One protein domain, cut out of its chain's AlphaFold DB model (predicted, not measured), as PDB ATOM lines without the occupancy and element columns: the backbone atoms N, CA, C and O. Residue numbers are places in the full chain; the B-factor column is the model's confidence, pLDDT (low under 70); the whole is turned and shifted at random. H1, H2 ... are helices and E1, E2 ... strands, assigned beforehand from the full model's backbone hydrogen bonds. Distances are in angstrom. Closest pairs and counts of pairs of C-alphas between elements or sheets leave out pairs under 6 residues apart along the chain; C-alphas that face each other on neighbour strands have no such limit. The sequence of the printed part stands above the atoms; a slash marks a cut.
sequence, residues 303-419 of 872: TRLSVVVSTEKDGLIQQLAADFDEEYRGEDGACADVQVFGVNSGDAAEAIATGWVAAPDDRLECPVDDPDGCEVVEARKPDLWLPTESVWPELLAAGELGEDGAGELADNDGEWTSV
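AT A GLANCE: This is residues 303 to 419 of the 872 residues of the protein "von Willebrand factor type A domain-containing protein" of Nocardioides sp. SLBN-16 (UniProt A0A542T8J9). A small sheet of three parallel strands, E2, E1 and E5, has the long helix H1 packed along one face over E2, and a cluster of three helices, H2 and H3 side by side with the short H4, makes one end of the domain. A poorly defined hairpin, E3 and E4, is set off from that sheet, and its loop reaches the other end of the longest axis, while residues 409 to 419 fold back from H4 toward the sheet. The 117 printed residues include, in chain order, E1 H1 E2 H2 E3 E4 E5 H3 H4; the class is mixed, helices and strands, with 58 residues, under half, in named elements. The whole is compact, with a radius of gyration of the C-alphas of 15.4 A and spans of 45 by 37 by 24 A.

IN THESE COORDINATES: Find C-alpha 303 at (130.765, 113.693, 121.039); from there E1, residues 303 to 309, runs 18.9 A. Next come H1, residues 314 to 327, 19.9 A long, and E2, residues 335 to 342, 22.9 A long. H2, residues 345 to 353, begins at C-alpha 345 at (145.621, 109.156, 101.274) and measures 12.1 A. Look then for the short strands E3, residues 363 to 365, E4, residues 375 to 377, and E5, residues 384 to 386. H3 covers residues 391 to 397, and H4, residues 405 to 408, ends at C-alpha 408 at (138.607, 98.502, 109.257).

HOW THE PARTS SIT: Begin at inner strand E1: E2 is its parallel neighbour, with N 305 and O 337 2.9 A apart, and so is E5, with N 386 and O 308 2.8 A apart. E1, H1 and E2 form a strand-helix-strand unit, two parallel neighbour strands with a helix between, its crossover right-handed. H1 on one face makes two layers, helix over sheet: its height over the sheet is 8.1 A, and it runs along E2 at 2 degrees on the local plane. H2 only grazes the sheet with residues 345 to 352. H2 and H3 touch, closest at the C-alphas of Ala 349 and Trp 392, 6.5 A, with a shallow tilt of 4 degrees, the same way. H2 touches H4, closest at the C-alphas of Ala 353 and Gly 405, 4.2 A; H3 and H4 touch only at the corner, closest at the C-alphas of Ala 397 and Ala 406, 4.1 A. The hairpin E3 and E4 is antiparallel, with N 365 and O 375 2.9 A apart; E2 and E3 are only just apart, at 8.5 A. Every O i to N i+4 pair is within hydrogen-bond range in H1, H2 and H3; H4 is too short for one.

THE WHOLE: The C-alphas of Asp 372 and Asp 413, the two farthest apart, are 46.9 A from each other. The printed part has no cut, and no link is long. The mean pLDDT of the printed part is 78.9; look for values under 70 at residues 357 to 379 and 413 to 414.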
ATOM      1  N   THR A 303     130.403 114.929 121.736       90.88
ATOM      2  CA  THR A 303     130.765 113.693 121.039       90.88
ATOM      3  C   THR A 303     131.948 113.974 120.128       90.88
ATOM      4  O   THR A 303     131.810 114.671 119.123       90.88
ATOM      5  N   ARG A 304     133.104 113.413 120.484       91.25
ATOM      6  CA  ARG A 304     134.334 113.559 119.710       91.25
ATOM      7  C   ARG A 304     134.349 112.640 118.496       91.25
ATOM      8  O   ARG A 304     134.191 111.427 118.650       91.25
ATOM      9  N   LEU A 305     134.608 113.216 117.328       93.31
ATOM     10  CA  LEU A 305     134.772 112.512 116.062       93.31
ATOM     11  C   LEU A 305     136.189 112.753 115.527       93.31
ATOM     12  O   LEU A 305     136.537 113.895 115.244       93.31
ATOM     13  N   SER A 306     136.995 111.696 115.390       93.12
ATOM     14  CA  SER A 306     138.303 111.786 114.723       93.12
ATOM     15  C   SER A 306     138.125 111.691 113.208       93.12
ATOM     16  O   SER A 306     137.584 110.699 112.714       93.12
ATOM     17  N   VAL A 307     138.576 112.702 112.474       95.06
ATOM     18  CA  VAL A 307     138.487 112.789 111.015       95.06
ATOM     19  C   VAL A 307     139.891 112.859 110.435       95.06
ATOM     20  O   VAL A 307     140.598 113.840 110.638       95.06
ATOM     21  N   VAL A 308     140.289 111.839 109.680       93.56
ATOM     22  CA  VAL A 308     141.531 111.883 108.897       93.56
ATOM     23  C   VAL A 308     141.194 112.329 107.486       93.56
ATOM     24  O   VAL A 308     140.250 111.826 106.880       93.56
ATOM     25  N   VAL A 309     141.958 113.270 106.956       93.38
ATOM     26  CA  VAL A 309     141.702 113.912 105.673       93.38
ATOM     27  C   VAL A 309     143.009 114.066 104.906       93.38
ATOM     28  O   VAL A 309     144.046 114.326 105.506       93.38
ATOM     29  N   SER A 310     142.977 113.913 103.584       91.44
ATOM     30  CA  SER A 310     144.168 114.172 102.768       91.44
ATOM     31  C   SER A 310     144.604 115.637 102.791       91.44
ATOM     32  O   SER A 310     143.778 116.547 102.909       91.44
ATOM     33  N   THR A 311     145.922 115.835 102.771       85.50
ATOM     34  CA  THR A 311     146.614 117.089 103.107       85.50
ATOM     35  C   THR A 311     146.236 118.255 102.194       85.50
ATOM     36  O   THR A 311     146.296 119.399 102.614       85.50
ATOM     37  N   GLU A 312     145.752 117.999 100.978       86.00
ATOM     38  CA  GLU A 312     145.328 119.036 100.033       86.00
ATOM     39  C   GLU A 312     144.057 119.797 100.454       86.00
ATOM     40  O   GLU A 312     143.747 120.858  99.902       86.00
ATOM     41  N   LYS A 313     143.282 119.238 101.392       91.19
ATOM     42  CA  LYS A 313     141.987 119.779 101.836       91.19
ATOM     43  C   LYS A 313     141.848 119.855 103.356       91.19
ATOM     44  O   LYS A 313     140.761 120.147 103.855       91.19
ATOM     45  N   ASP A 314     142.913 119.601 104.107       89.38
ATOM     46  CA  ASP A 314     142.855 119.518 105.564       89.38
ATOM     47  C   ASP A 314     142.467 120.853 106.225       89.38
ATOM     48  O   ASP A 314     141.624 120.858 107.124       89.38
ATOM     49  N   GLY A 315     142.992 121.983 105.746       88.00
ATOM     50  CA  GLY A 315     142.637 123.323 106.214       88.00
ATOM     51  C   GLY A 315     141.178 123.681 105.928       88.00
ATOM     52  O   GLY A 315     140.492 124.235 106.789       88.00
ATOM     53  N   LEU A 316     140.653 123.282 104.764       94.31
ATOM     54  CA  LEU A 316     139.238 123.451 104.421       94.31
ATOM     55  C   LEU A 316     138.338 122.630 105.350       94.31
ATOM     56  O   LEU A 316     137.351 123.144 105.878       94.31
ATOM     57  N   ILE A 317     138.667 121.354 105.565       95.81
ATOM     58  CA  ILE A 317     137.871 120.493 106.443       95.81
ATOM     59  C   ILE A 317     137.959 120.969 107.901       95.81
ATOM     60  O   ILE A 317     136.944 120.922 108.590       95.81
ATOM     61  N   GLN A 318     139.096 121.515 108.352       92.94
ATOM     62  CA  GLN A 318     139.221 122.175 109.661       92.94
ATOM     63  C   GLN A 318     138.253 123.365 109.801       92.94
ATOM     64  O   GLN A 318     137.542 123.458 110.804       92.94
ATOM     65  N   GLN A 319     138.153 124.241 108.790       91.62
ATOM     66  CA  GLN A 319     137.182 125.349 108.800       91.62
ATOM     67  C   GLN A 319     135.732 124.844 108.830       91.62
ATOM     68  O   GLN A 319     134.908 125.332 109.606       91.62
ATOM     69  N   LEU A 320     135.412 123.849 107.999       95.94
ATOM     70  CA  LEU A 320     134.072 123.269 107.919       95.94
ATOM     71  C   LEU A 320     133.672 122.540 109.207       95.94
ATOM     72  O   LEU A 320     132.506 122.607 109.593       95.94
ATOM     73  N   ALA A 321     134.619 121.871 109.865       95.62
ATOM     74  CA  ALA A 321     134.438 121.231 111.163       95.62
ATOM     75  C   ALA A 321     134.132 122.261 112.256       95.62
ATOM     76  O   ALA A 321     133.145 122.106 112.969       95.62
ATOM     77  N   ALA A 322     134.894 123.358 112.322       92.69
ATOM     78  CA  ALA A 322     134.641 124.434 113.280       92.69
ATOM     79  C   ALA A 322     133.251 125.070 113.085       92.69
ATOM     80  O   ALA A 322     132.500 125.233 114.047       92.69
ATOM     81  N   ASP A 323     132.875 125.366 111.836       93.06
ATOM     82  CA  ASP A 323     131.535 125.868 111.511       93.06
ATOM     83  C   ASP A 323     130.436 124.863 111.913       93.06
ATOM     84  O   ASP A 323     129.387 125.248 112.435       93.06
ATOM     85  N   PHE A 324     130.658 123.571 111.656       95.62
ATOM     86  CA  PHE A 324     129.718 122.514 112.015       95.62
ATOM     87  C   PHE A 324     129.557 122.384 113.530       95.62
ATOM     88  O   PHE A 324     128.426 122.311 114.001       95.62
ATOM     89  N   ASP A 325     130.644 122.404 114.297       93.38
ATOM     90  CA  ASP A 325     130.611 122.277 115.756       93.38
ATOM     91  C   ASP A 325     129.858 123.448 116.412       93.38
ATOM     92  O   ASP A 325     129.111 123.267 117.382       93.38
ATOM     93  N   GLU A 326     129.963 124.655 115.843       90.50
ATOM     94  CA  GLU A 326     129.178 125.809 116.286       90.50
ATOM     95  C   GLU A 326     127.673 125.634 116.026       90.50
ATOM     96  O   GLU A 326     126.851 125.984 116.887       90.50
ATOM     97  N   GLU A 327     127.302 125.076 114.870       90.56
ATOM     98  CA  GLU A 327     125.919 124.941 114.395       90.56
ATOM     99  C   GLU A 327     125.210 123.671 114.903       90.56
ATOM    100  O   GLU A 327     123.991 123.678 115.119       90.56
ATOM    101  N   TYR A 328     125.946 122.581 115.117       90.44
ATOM    102  CA  TYR A 328     125.389 121.263 115.392       90.44
ATOM    103  C   TYR A 328     124.790 121.182 116.792       90.44
ATOM    104  O   TYR A 328     125.443 121.442 117.803       90.44
ATOM    105  N   ARG A 329     123.529 120.760 116.868       88.75
ATOM    106  CA  ARG A 329     122.859 120.406 118.121       88.75
ATOM    107  C   ARG A 329     122.117 119.093 117.902       88.75
ATOM    108  O   ARG A 329     121.151 119.055 117.141       88.75
ATOM    109  N   GLY A 330     122.583 118.024 118.547       81.56
ATOM    110  CA  GLY A 330     121.919 116.720 118.521       81.56
ATOM    111  C   GLY A 330     120.520 116.773 119.149       81.56
ATOM    112  O   GLY A 330     120.177 117.731 119.842       81.56
ATOM    113  N   GLU A 331     119.711 115.728 118.946       78.25
ATOM    114  CA  GLU A 331     118.324 115.668 119.452       78.25
ATOM    115  C   GLU A 331     118.233 115.835 120.982       78.25
ATOM    116  O   GLU A 331     117.299 116.462 121.485       78.25
ATOM    117  N   ASP A 332     119.247 115.356 121.707       75.50
ATOM    118  CA  ASP A 332     119.367 115.465 123.166       75.50
ATOM    119  C   ASP A 332     120.115 116.734 123.629       75.50
ATOM    120  O   ASP A 332     120.420 116.893 124.811       75.50
ATOM    121  N   GLY A 333     120.444 117.644 122.705       76.69
ATOM    122  CA  GLY A 333     121.284 118.817 122.965       76.69
ATOM    123  C   GLY A 333     122.786 118.518 123.022       76.69
ATOM    124  O   GLY A 333     123.554 119.387 123.431       76.69
ATOM    125  N   ALA A 334     123.205 117.313 122.617       80.56
ATOM    126  CA  ALA A 334     124.613 116.936 122.511       80.56
ATOM    127  C   ALA A 334     125.345 117.793 121.464       80.56
ATOM    128  O   ALA A 334     124.791 118.093 120.401       80.56
ATOM    129  N   CYS A 335     126.587 118.165 121.770       89.44
ATOM    130  CA  CYS A 335     127.471 118.886 120.856       89.44
ATOM    131  C   CYS A 335     128.406 117.922 120.117       89.44
ATOM    132  O   CYS A 335     128.608 116.785 120.555       89.44
ATOM    133  N   ALA A 336     128.971 118.388 119.007       92.19
ATOM    134  CA  ALA A 336     130.052 117.718 118.298       92.19
ATOM    135  C   ALA A 336     131.406 118.355 118.672       92.19
ATOM    136  O   ALA A 336     131.447 119.503 119.114       92.19
ATOM    137  N   ASP A 337     132.470 117.560 118.578       92.88
ATOM    138  CA  ASP A 337     133.882 117.967 118.653       92.88
ATOM    139  C   ASP A 337     134.596 117.221 117.518       92.88
ATOM    140  O   ASP A 337     134.995 116.061 117.679       92.88
ATOM    141  N   VAL A 338     134.625 117.823 116.327       94.00
ATOM    142  CA  VAL A 338     135.204 117.214 115.125       94.00
ATOM    143  C   VAL A 338     136.686 117.576 115.041       94.00
ATOM    144  O   VAL A 338     137.057 118.714 114.768       94.00
ATOM    145  N   GLN A 339     137.549 116.582 115.245       91.25
ATOM    146  CA  GLN A 339     139.002 116.745 115.221       91.25
ATOM    147  C   GLN A 339     139.551 116.288 113.879       91.25
ATOM    148  O   GLN A 339     139.331 115.145 113.487       91.25
ATOM    149  N   VAL A 340     140.249 117.176 113.178       90.00
ATOM    150  CA  VAL A 340     140.688 116.954 111.799       90.00
ATOM    151  C   VAL A 340     142.206 116.796 111.744       90.00
ATOM    152  O   VAL A 340     142.938 117.666 112.213       90.00
ATOM    153  N   PHE A 341     142.668 115.708 111.132       86.00
ATOM    154  CA  PHE A 341     144.082 115.355 110.987       86.00
ATOM    155  C   PHE A 341     144.447 115.214 109.508       86.00
ATOM    156  O   PHE A 341     143.850 114.403 108.799       86.00
ATOM    157  N   GLY A 342     145.420 116.004 109.047       83.69
ATOM    158  CA  GLY A 342     145.935 115.957 107.679       83.69
ATOM    159  C   GLY A 342     146.926 114.808 107.495       83.69
ATOM    160  O   GLY A 342     148.003 114.842 108.080       83.69
ATOM    161  N   VAL A 343     146.572 113.803 106.692       82.19
ATOM    162  CA  VAL A 343     147.429 112.657 106.342       82.19
ATOM    163  C   VAL A 343     147.174 112.275 104.887       82.19
ATOM    164  O   VAL A 343     146.022 112.106 104.485       82.19
ATOM    165  N   ASN A 344     148.233 112.108 104.094       83.69
ATOM    166  CA  ASN A 344     148.120 111.698 102.693       83.69
ATOM    167  C   ASN A 344     147.305 110.410 102.540       83.69
ATOM    168  O   ASN A 344     147.341 109.540 103.405       83.69
ATOM    169  N   SER A 345     146.540 110.290 101.449       90.31
ATOM    170  CA  SER A 345     145.621 109.156 101.274       90.31
ATOM    171  C   SER A 345     146.328 107.799 101.344       90.31
ATOM    172  O   SER A 345     145.801 106.899 101.991       90.31
ATOM    173  N   GLY A 346     147.502 107.656 100.720       85.44
ATOM    174  CA  GLY A 346     148.276 106.415 100.748       85.44
ATOM    175  C   GLY A 346     148.833 106.117 102.131       85.44
ATOM    176  O   GLY A 346     148.562 105.044 102.667       85.44
ATOM    177  N   ASP A 347     149.475 107.105 102.760       80.69
ATOM    178  CA  ASP A 347     150.012 106.966 104.119       80.69
ATOM    179  C   ASP A 347     148.892 106.621 105.135       80.69
ATOM    180  O   ASP A 347     149.061 105.784 106.025       80.69
ATOM    181  N   ALA A 348     147.707 107.228 104.992       86.06
ATOM    182  CA  ALA A 348     146.530 106.915 105.801       86.06
ATOM    183  C   ALA A 348     145.997 105.504 105.518       86.06
ATOM    184  O   ALA A 348     145.608 104.804 106.452       86.06
ATOM    185  N   ALA A 349     145.977 105.072 104.255       87.94
ATOM    186  CA  ALA A 349     145.527 103.738 103.878       87.94
ATOM    187  C   ALA A 349     146.461 102.650 104.434       87.94
ATOM    188  O   ALA A 349     145.979 101.674 105.005       87.94
ATOM    189  N   GLU A 350     147.782 102.830 104.354       82.06
ATOM    190  CA  GLU A 350     148.759 101.914 104.953       82.06
ATOM    191  C   GLU A 350     148.630 101.876 106.485       82.06
ATOM    192  O   GLU A 350     148.587 100.802 107.102       82.06
ATOM    193  N   ALA A 351     148.472 103.043 107.117       80.38
ATOM    194  CA  ALA A 351     148.207 103.111 108.547       80.38
ATOM    195  C   ALA A 351     146.915 102.364 108.911       80.38
ATOM    196  O   ALA A 351     146.922 101.577 109.850       80.38
ATOM    197  N   ILE A 352     145.823 102.528 108.158       86.44
ATOM    198  CA  ILE A 352     144.574 101.777 108.376       86.44
ATOM    199  C   ILE A 352     144.808 100.274 108.222       86.44
ATOM    200  O   ILE A 352     144.409  99.514 109.104       86.44
ATOM    201  N   ALA A 353     145.492  99.845 107.158       83.56
ATOM    202  CA  ALA A 353     145.756  98.433 106.874       83.56
ATOM    203  C   ALA A 353     146.528  97.725 107.999       83.56
ATOM    204  O   ALA A 353     146.350  96.529 108.219       83.56
ATOM    205  N   THR A 354     147.355  98.468 108.738       75.38
ATOM    206  CA  THR A 354     148.136  97.968 109.881       75.38
ATOM    207  C   THR A 354     147.438  98.165 111.232       75.38
ATOM    208  O   THR A 354     148.057  98.006 112.286       75.38
ATOM    209  N   GLY A 355     146.151  98.525 111.242       73.56
ATOM    210  CA  GLY A 355     145.393  98.775 112.468       73.56
ATOM    211  C   GLY A 355     145.766 100.086 113.168       73.56
ATOM    212  O   GLY A 355     145.463 100.252 114.351       73.56
ATOM    213  N   TRP A 356     146.373 101.018 112.433       76.50
ATOM    214  CA  TRP A 356     146.851 102.333 112.870       76.50
ATOM    215  C   TRP A 356     148.074 102.279 113.800       76.50
ATOM    216  O   TRP A 356     148.296 103.176 114.609       76.50
ATOM    217  N   VAL A 357     148.885 101.220 113.684       58.75
ATOM    218  CA  VAL A 357     150.144 101.058 114.439       58.75
ATOM    219  C   VAL A 357     151.257 101.964 113.887       58.75
ATOM    220  O   VAL A 357     152.124 102.387 114.644       58.75
ATOM    221  N   ALA A 358     151.209 102.301 112.593       48.00
ATOM    222  CA  ALA A 358     152.194 103.127 111.888       48.00
ATOM    223  C   ALA A 358     151.631 104.503 111.454       48.00
ATOM    224  O   ALA A 358     151.871 104.961 110.339       48.00
ATOM    225  N   ALA A 359     150.863 105.188 112.308       57.03
ATOM    226  CA  ALA A 359     150.186 106.455 111.974       57.03
ATOM    227  C   ALA A 359     151.164 107.597 111.605       57.03
ATOM    228  O   ALA A 359     152.032 107.899 112.422       57.03
ATOM    229  N   PRO A 360     151.092 108.210 110.411       51.53
ATOM    230  CA  PRO A 360     151.960 109.320 110.013       51.53
ATOM    231  C   PRO A 360     151.616 110.605 110.765       51.53
ATOM    232  O   PRO A 360     150.444 110.935 110.914       51.53
ATOM    233  N   ASP A 361     152.665 111.317 111.175       48.06
ATOM    234  CA  ASP A 361     152.677 112.633 111.820       48.06
ATOM    235  C   ASP A 361     151.942 112.768 113.172       48.06
ATOM    236  O   ASP A 361     150.723 112.870 113.294       48.06
ATOM    237  N   ASP A 362     152.765 112.908 114.206       42.31
ATOM    238  CA  ASP A 362     152.446 113.528 115.483       42.31
ATOM    239  C   ASP A 362     152.371 115.055 115.291       42.31
ATOM    240  O   ASP A 362     153.366 115.700 114.944       42.31
ATOM    241  N   ARG A 363     151.200 115.678 115.502       38.22
ATOM    242  CA  ARG A 363     151.076 117.145 115.414       38.22
ATOM    243  C   ARG A 363     151.379 117.761 116.771       38.22
ATOM    244  O   ARG A 363     150.734 117.442 117.763       38.22
ATOM    245  N   LEU A 364     152.314 118.707 116.808       35.78
ATOM    246  CA  LEU A 364     152.547 119.527 117.993       35.78
ATOM    247  C   LEU A 364     151.405 120.558 118.116       35.78
ATOM    248  O   LEU A 364     151.414 121.591 117.439       35.78
ATOM    249  N   GLU A 365     150.395 120.285 118.942       38.16
ATOM    250  CA  GLU A 365     149.361 121.269 119.266       38.16
ATOM    251  C   GLU A 365     149.829 122.136 120.424       38.16
ATOM    252  O   GLU A 365     149.964 121.695 121.562       38.16
ATOM    253  N   CYS A 366     150.058 123.409 120.129       38.66
ATOM    254  CA  CYS A 366     150.372 124.404 121.138       38.66
ATOM    255  C   CYS A 366     149.093 125.148 121.531       38.66
ATOM    256  O   CYS A 366     148.514 125.832 120.676       38.66
ATOM    257  N   PRO A 367     148.660 125.103 122.803       34.69
ATOM    258  CA  PRO A 367     147.593 125.966 123.277       34.69
ATOM    259  C   PRO A 367     147.907 127.429 122.942       34.69
ATOM    260  O   PRO A 367     149.004 127.922 123.213       34.69
ATOM    261  N   VAL A 368     146.927 128.157 122.394       36.12
ATOM    262  CA  VAL A 368     147.072 129.588 122.038       36.12
ATOM    263  C   VAL A 368     147.552 130.421 123.239       36.12
ATOM    264  O   VAL A 368     148.260 131.422 123.084       36.12
ATOM    265  N   ASP A 369     147.213 129.959 124.442       34.28
ATOM    266  CA  ASP A 369     147.516 130.596 125.719       34.28
ATOM    267  C   ASP A 369     148.812 130.080 126.379       34.28
ATOM    268  O   ASP A 369     149.297 130.709 127.331       34.28
ATOM    269  N   ASP A 370     149.369 128.972 125.875       37.22
ATOM    270  CA  ASP A 370     150.550 128.282 126.403       37.22
ATOM    271  C   ASP A 370     151.425 127.664 125.286       37.22
ATOM    272  O   ASP A 370     151.427 126.454 125.074       37.22
ATOM    273  N   PRO A 371     152.206 128.485 124.561       35.38
ATOM    274  CA  PRO A 371     153.096 128.012 123.497       35.38
ATOM    275  C   PRO A 371     154.306 127.209 124.000       35.38
ATOM    276  O   PRO A 371     155.097 126.762 123.179       35.38
ATOM    277  N   ASP A 372     154.475 127.079 125.320       36.41
ATOM    278  CA  ASP A 372     155.493 126.234 125.952       36.41
ATOM    279  C   ASP A 372     154.873 124.899 126.448       36.41
ATOM    280  O   ASP A 372     155.596 124.000 126.869       36.41
ATOM    281  N   GLY A 373     153.541 124.762 126.391       32.94
ATOM    282  CA  GLY A 373     152.768 123.573 126.760       32.94
ATOM    283  C   GLY A 373     152.267 122.808 125.542       32.94
ATOM    284  O   GLY A 373     151.128 122.346 125.541       32.94
ATOM    285  N   CYS A 374     153.072 122.750 124.481       39.09
ATOM    286  CA  CYS A 374     152.683 122.028 123.284       39.09
ATOM    287  C   CYS A 374     152.632 120.524 123.571       39.09
ATOM    288  O   CYS A 374     153.589 119.957 124.097       39.09
ATOM    289  N   GLU A 375     151.516 119.892 123.233       37.94
ATOM    290  CA  GLU A 375     151.348 118.449 123.345       37.94
ATOM    291  C   GLU A 375     151.487 117.830 121.956       37.94
ATOM    292  O   GLU A 375     150.980 118.360 120.966       37.94
ATOM    293  N   VAL A 376     152.192 116.703 121.882       41.88
ATOM    294  CA  VAL A 376     152.107 115.820 120.725       41.88
ATOM    295  C   VAL A 376     150.702 115.228 120.725       41.88
ATOM    296  O   VAL A 376     150.345 114.437 121.598       41.88
ATOM    297  N   VAL A 377     149.888 115.650 119.766       47.94
ATOM    298  CA  VAL A 377     148.611 115.010 119.488       47.94
ATOM    299  C   VAL A 377     148.890 113.903 118.494       47.94
ATOM    300  O   VAL A 377     149.048 114.147 117.298       47.94
ATOM    301  N   GLU A 378     148.968 112.686 119.030       53.78
ATOM    302  CA  GLU A 378     149.010 111.458 118.242       53.78
ATOM    303  C   GLU A 378     147.833 111.480 117.259       53.78
ATOM    304  O   GLU A 378     146.672 111.608 117.684       53.78
ATOM    305  N   ALA A 379     148.111 111.363 115.955       55.69
ATOM    306  CA  ALA A 379     147.070 111.190 114.951       55.69
ATOM    307  C   ALA A 379     146.212 109.987 115.363       55.69
ATOM    308  O   ALA A 379     146.671 108.842 115.392       55.69
ATOM    309  N   ARG A 380     144.959 110.238 115.749       71.62
ATOM    310  CA  ARG A 380     144.078 109.179 116.249       71.62
ATOM    311  C   ARG A 380     143.528 108.386 115.081       71.62
ATOM    312  O   ARG A 380     143.116 108.974 114.082       71.62
ATOM    313  N   LYS A 381     143.406 107.070 115.273       84.50
ATOM    314  CA  LYS A 381     142.708 106.191 114.330       84.50
ATOM    315  C   LYS A 381     141.376 106.835 113.909       84.50
ATOM    316  O   LYS A 381     140.617 107.245 114.799       84.50
ATOM    317  N   PRO A 382     141.112 106.987 112.600       92.50
ATOM    318  CA  PRO A 382     139.955 107.732 112.131       92.50
ATOM    319  C   PRO A 382     138.655 107.051 112.546       92.50
ATOM    320  O   PRO A 382     138.533 105.828 112.511       92.50
ATOM    321  N   ASP A 383     137.664 107.863 112.902       94.81
ATOM    322  CA  ASP A 383     136.261 107.455 112.912       94.81
ATOM    323  C   ASP A 383     135.622 107.711 111.535       94.81
ATOM    324  O   ASP A 383     134.764 106.958 111.078       94.81
ATOM    325  N   LEU A 384     136.066 108.770 110.860       96.19
ATOM    326  CA  LEU A 384     135.718 109.113 109.488       96.19
ATOM    327  C   LEU A 384     137.007 109.396 108.714       96.19
ATOM    328  O   LEU A 384     137.891 110.094 109.211       96.19
ATOM    329  N   TRP A 385     137.107 108.879 107.498       96.38
ATOM    330  CA  TRP A 385     138.234 109.125 106.610       96.38
ATOM    331  C   TRP A 385     137.764 109.827 105.335       96.38
ATOM    332  O   TRP A 385     136.737 109.474 104.760       96.38
ATOM    333  N   LEU A 386     138.494 110.860 104.923       97.38
ATOM    334  CA  LEU A 386     138.246 111.672 103.733       97.38
ATOM    335  C   LEU A 386     139.476 111.602 102.809       97.38
ATOM    336  O   LEU A 386     140.222 112.591 102.716       97.38
ATOM    337  N   PRO A 387     139.739 110.450 102.154       96.62
ATOM    338  CA  PRO A 387     140.793 110.367 101.152       96.62
ATOM    339  C   PRO A 387     140.471 111.268  99.957       96.62
ATOM    340  O   PRO A 387     139.397 111.863  99.852       96.62
ATOM    341  N   THR A 388     141.431 111.442  99.060       96.31
ATOM    342  CA  THR A 388     141.212 112.140  97.789       96.31
ATOM    343  C   THR A 388     140.331 111.318  96.845       96.31
ATOM    344  O   THR A 388     139.570 111.910  96.089       96.31
ATOM    345  N   GLU A 389     140.412 109.981  96.897       96.00
ATOM    346  CA  GLU A 389     139.721 109.098  95.948       96.00
ATOM    347  C   GLU A 389     139.278 107.755  96.544       96.00
ATOM    348  O   GLU A 389     139.977 107.171  97.379       96.00
ATOM    349  N   SER A 390     138.143 107.246  96.055       95.00
ATOM    350  CA  SER A 390     137.542 105.948  96.418       95.00
ATOM    351  C   SER A 390     138.412 104.717  96.133       95.00
ATOM    352  O   SER A 390     138.254 103.686  96.783       95.00
ATOM    353  N   VAL A 391     139.404 104.811  95.249       94.06
ATOM    354  CA  VAL A 391     140.327 103.700  94.968       94.06
ATOM    355  C   VAL A 391     141.115 103.251  96.213       94.06
ATOM    356  O   VAL A 391     141.463 102.080  96.345       94.06
ATOM    357  N   TRP A 392     141.368 104.144  97.176       94.31
ATOM    358  CA  TRP A 392     142.086 103.807  98.409       94.31
ATOM    359  C   TRP A 392     141.311 102.859  99.333       94.31
ATOM    360  O   TRP A 392     141.837 101.794  99.676       94.31
ATOM    361  N   PRO A 393     140.069 103.173  99.744       94.31
ATOM    362  CA  PRO A 393     139.259 102.212 100.482       94.31
ATOM    363  C   PRO A 393     138.905 100.966  99.650       94.31
ATOM    364  O   PRO A 393     138.755  99.894 100.232       94.31
ATOM    365  N   GLU A 394     138.859 101.031  98.313       93.75
ATOM    366  CA  GLU A 394     138.733  99.826  97.472       93.75
ATOM    367  C   GLU A 394     139.957  98.901  97.567       93.75
ATOM    368  O   GLU A 394     139.799  97.682  97.663       93.75
ATOM    369  N   LEU A 395     141.175  99.453  97.599       92.44
ATOM    370  CA  LEU A 395     142.408  98.690  97.826       92.44
ATOM    371  C   LEU A 395     142.406  98.001  99.202       92.44
ATOM    372  O   LEU A 395     142.802  96.838  99.308       92.44
ATOM    373  N   LEU A 396     141.920  98.686 100.245       91.88
ATOM    374  CA  LEU A 396     141.735  98.097 101.579       91.88
ATOM    375  C   LEU A 396     140.703  96.967 101.561       91.88
ATOM    376  O   LEU A 396     140.979  95.873 102.053       91.88
ATOM    377  N   ALA A 397     139.536  97.208 100.960       91.50
ATOM    378  CA  ALA A 397     138.459  96.226 100.856       91.50
ATOM    379  C   ALA A 397     138.879  94.976 100.063       91.50
ATOM    380  O   ALA A 397     138.452  93.864 100.380       91.50
ATOM    381  N   ALA A 398     139.738  95.144  99.054       91.19
ATOM    382  CA  ALA A 398     140.301  94.056  98.261       91.19
ATOM    383  C   ALA A 398     141.453  93.303  98.961       91.19
ATOM    384  O   ALA A 398     141.890  92.269  98.455       91.19
ATOM    385  N   GLY A 399     141.936  93.786 100.113       88.94
ATOM    386  CA  GLY A 399     143.074  93.207 100.837       88.94
ATOM    387  C   GLY A 399     144.431  93.466 100.172       88.94
ATOM    388  O   GLY A 399     145.411  92.795 100.485       88.94
ATOM    389  N   GLU A 400     144.503  94.430  99.252       89.38
ATOM    390  CA  GLU A 400     145.701  94.730  98.458       89.38
ATOM    391  C   GLU A 400     146.767  95.502  99.259       89.38
ATOM    392  O   GLU A 400     147.947  95.450  98.914       89.38
ATOM    393  N   LEU A 401     146.367  96.177 100.345       82.25
ATOM    394  CA  LEU A 401     147.265  96.870 101.289       82.25
ATOM    395  C   LEU A 401     147.512  96.082 102.588       82.25
ATOM    396  O   LEU A 401     148.324  96.487 103.411       82.25
ATOM    397  N   GLY A 402     146.815  94.959 102.786       79.56
ATOM    398  CA  GLY A 402     146.896  94.136 103.992       79.56
ATOM    399  C   GLY A 402     145.648  93.271 104.179       79.56
ATOM    400  O   GLY A 402     144.538  93.718 103.899       79.56
ATOM    401  N   GLU A 403     145.821  92.037 104.666       76.19
ATOM    402  CA  GLU A 403     144.726  91.051 104.788       76.19
ATOM    403  C   GLU A 403     143.592  91.515 105.722       76.19
ATOM    404  O   GLU A 403     142.438  91.142 105.515       76.19
ATOM    405  N   ASP A 404     143.908  92.355 106.712       78.06
ATOM    406  CA  ASP A 404     142.956  92.838 107.717       78.06
ATOM    407  C   ASP A 404     142.293  94.182 107.343       78.06
ATOM    408  O   ASP A 404     141.329  94.588 107.993       78.06
ATOM    409  N   GLY A 405     142.749  94.857 106.278       77.69
ATOM    410  CA  GLY A 405     142.310  96.218 105.927       77.69
ATOM    411  C   GLY A 405     140.809  96.341 105.644       77.69
ATOM    412  O   GLY A 405     140.183  97.333 106.013       77.69
ATOM    413  N   ALA A 406     140.194  95.304 105.071       82.56
ATOM    414  CA  ALA A 406     138.753  95.272 104.820       82.56
ATOM    415  C   ALA A 406     137.919  95.320 106.114       82.56
ATOM    416  O   ALA A 406     136.799  95.824 106.105       82.56
ATOM    417  N   GLY A 407     138.454  94.809 107.230       85.38
ATOM    418  CA  GLY A 407     137.778  94.810 108.530       85.38
ATOM    419  C   GLY A 407     137.763  96.173 109.229       85.38
ATOM    420  O   GLY A 407     137.096  96.319 110.252       85.38
ATOM    421  N   GLU A 408     138.491  97.154 108.696       89.50
ATOM    422  CA  GLU A 408     138.607  98.502 109.257       89.50
ATOM    423  C   GLU A 408     137.574  99.486 108.696       89.50
ATOM    424  O   GLU A 408     137.323 100.537 109.292       89.50
ATOM    425  N   LEU A 409     136.942  99.146 107.573       90.88
ATOM    426  CA  LEU A 409     135.874  99.934 106.960       90.88
ATOM    427  C   LEU A 409     134.522  99.570 107.592       90.88
ATOM    428  O   LEU A 409     134.286  98.412 107.938       90.88
ATOM    429  N   ALA A 410     133.633 100.552 107.756       88.81
ATOM    430  CA  ALA A 410     132.272 100.271 108.214       88.81
ATOM    431  C   ALA A 410     131.479  99.492 107.156       88.81
ATOM    432  O   ALA A 410     131.709  99.647 105.955       88.81
ATOM    433  N   ASP A 411     130.485  98.720 107.594       80.00
ATOM    434  CA  ASP A 411     129.568  98.037 106.677       80.00
ATOM    435  C   ASP A 411     128.628  99.053 105.997       80.00
ATOM    436  O   ASP A 411     127.710  99.599 106.619       80.00
ATOM    437  N   ASN A 412     128.888  99.359 104.724       73.12
ATOM    438  CA  ASN A 412     128.150 100.372 103.965       73.12
ATOM    439  C   ASN A 412     127.825  99.969 102.516       73.12
ATOM    440  O   ASN A 412     127.617 100.845 101.677       73.12
ATOM    441  N   ASP A 413     127.814  98.667 102.208       62.00
ATOM    442  CA  ASP A 413     127.609  98.127 100.851       62.00
ATOM    443  C   ASP A 413     128.567  98.714  99.775       62.00
ATOM    444  O   ASP A 413     128.328  98.550  98.578       62.00
ATOM    445  N   GLY A 414     129.662  99.379 100.176       61.41
ATOM    446  CA  GLY A 414     130.623 100.026  99.274       61.41
ATOM    447  C   GLY A 414     130.185 101.385  98.712       61.41
ATOM    448  O   GLY A 414     130.863 101.918  97.840       61.41
ATOM    449  N   GLU A 415     129.080 101.973  99.183       78.31
ATOM    450  CA  GLU A 415     128.651 103.308  98.743       78.31
ATOM    451  C   GLU A 415     129.192 104.393  99.691       78.31
ATOM    452  O   GLU A 415     128.709 104.573 100.816       78.31
ATOM    453  N   TRP A 416     130.198 105.147  99.239       92.25
ATOM    454  CA  TRP A 416     130.710 106.323  99.951       92.25
ATOM    455  C   TRP A 416     130.135 107.620  99.381       92.25
ATOM    456  O   TRP A 416     129.835 107.746  98.195       92.25
ATOM    457  N   THR A 417     129.952 108.618 100.246       95.00
ATOM    458  CA  THR A 417     129.402 109.913  99.827       95.00
ATOM    459  C   THR A 417     130.530 110.827  99.370       95.00
ATOM    460  O   THR A 417     131.274 111.323 100.209       95.00
ATOM    461  N   SER A 418     130.623 111.108  98.070       96.69
ATOM    462  CA  SER A 418     131.501 112.166  97.544       96.69
ATOM    463  C   SER A 418     131.168 113.511  98.198       96.69
ATOM    464  O   SER A 418     129.998 113.908  98.220       96.69
ATOM    465  N   VAL A 419     132.158 114.233  98.731       97.44
ATOM    466  CA  VAL A 419     131.956 115.575  99.323       97.44
ATOM    467  C   VAL A 419     132.517 116.710  98.472       97.44
ATOM    468  O   VAL A 419     132.106 117.856  98.655       97.44
TER     469      VAL A 419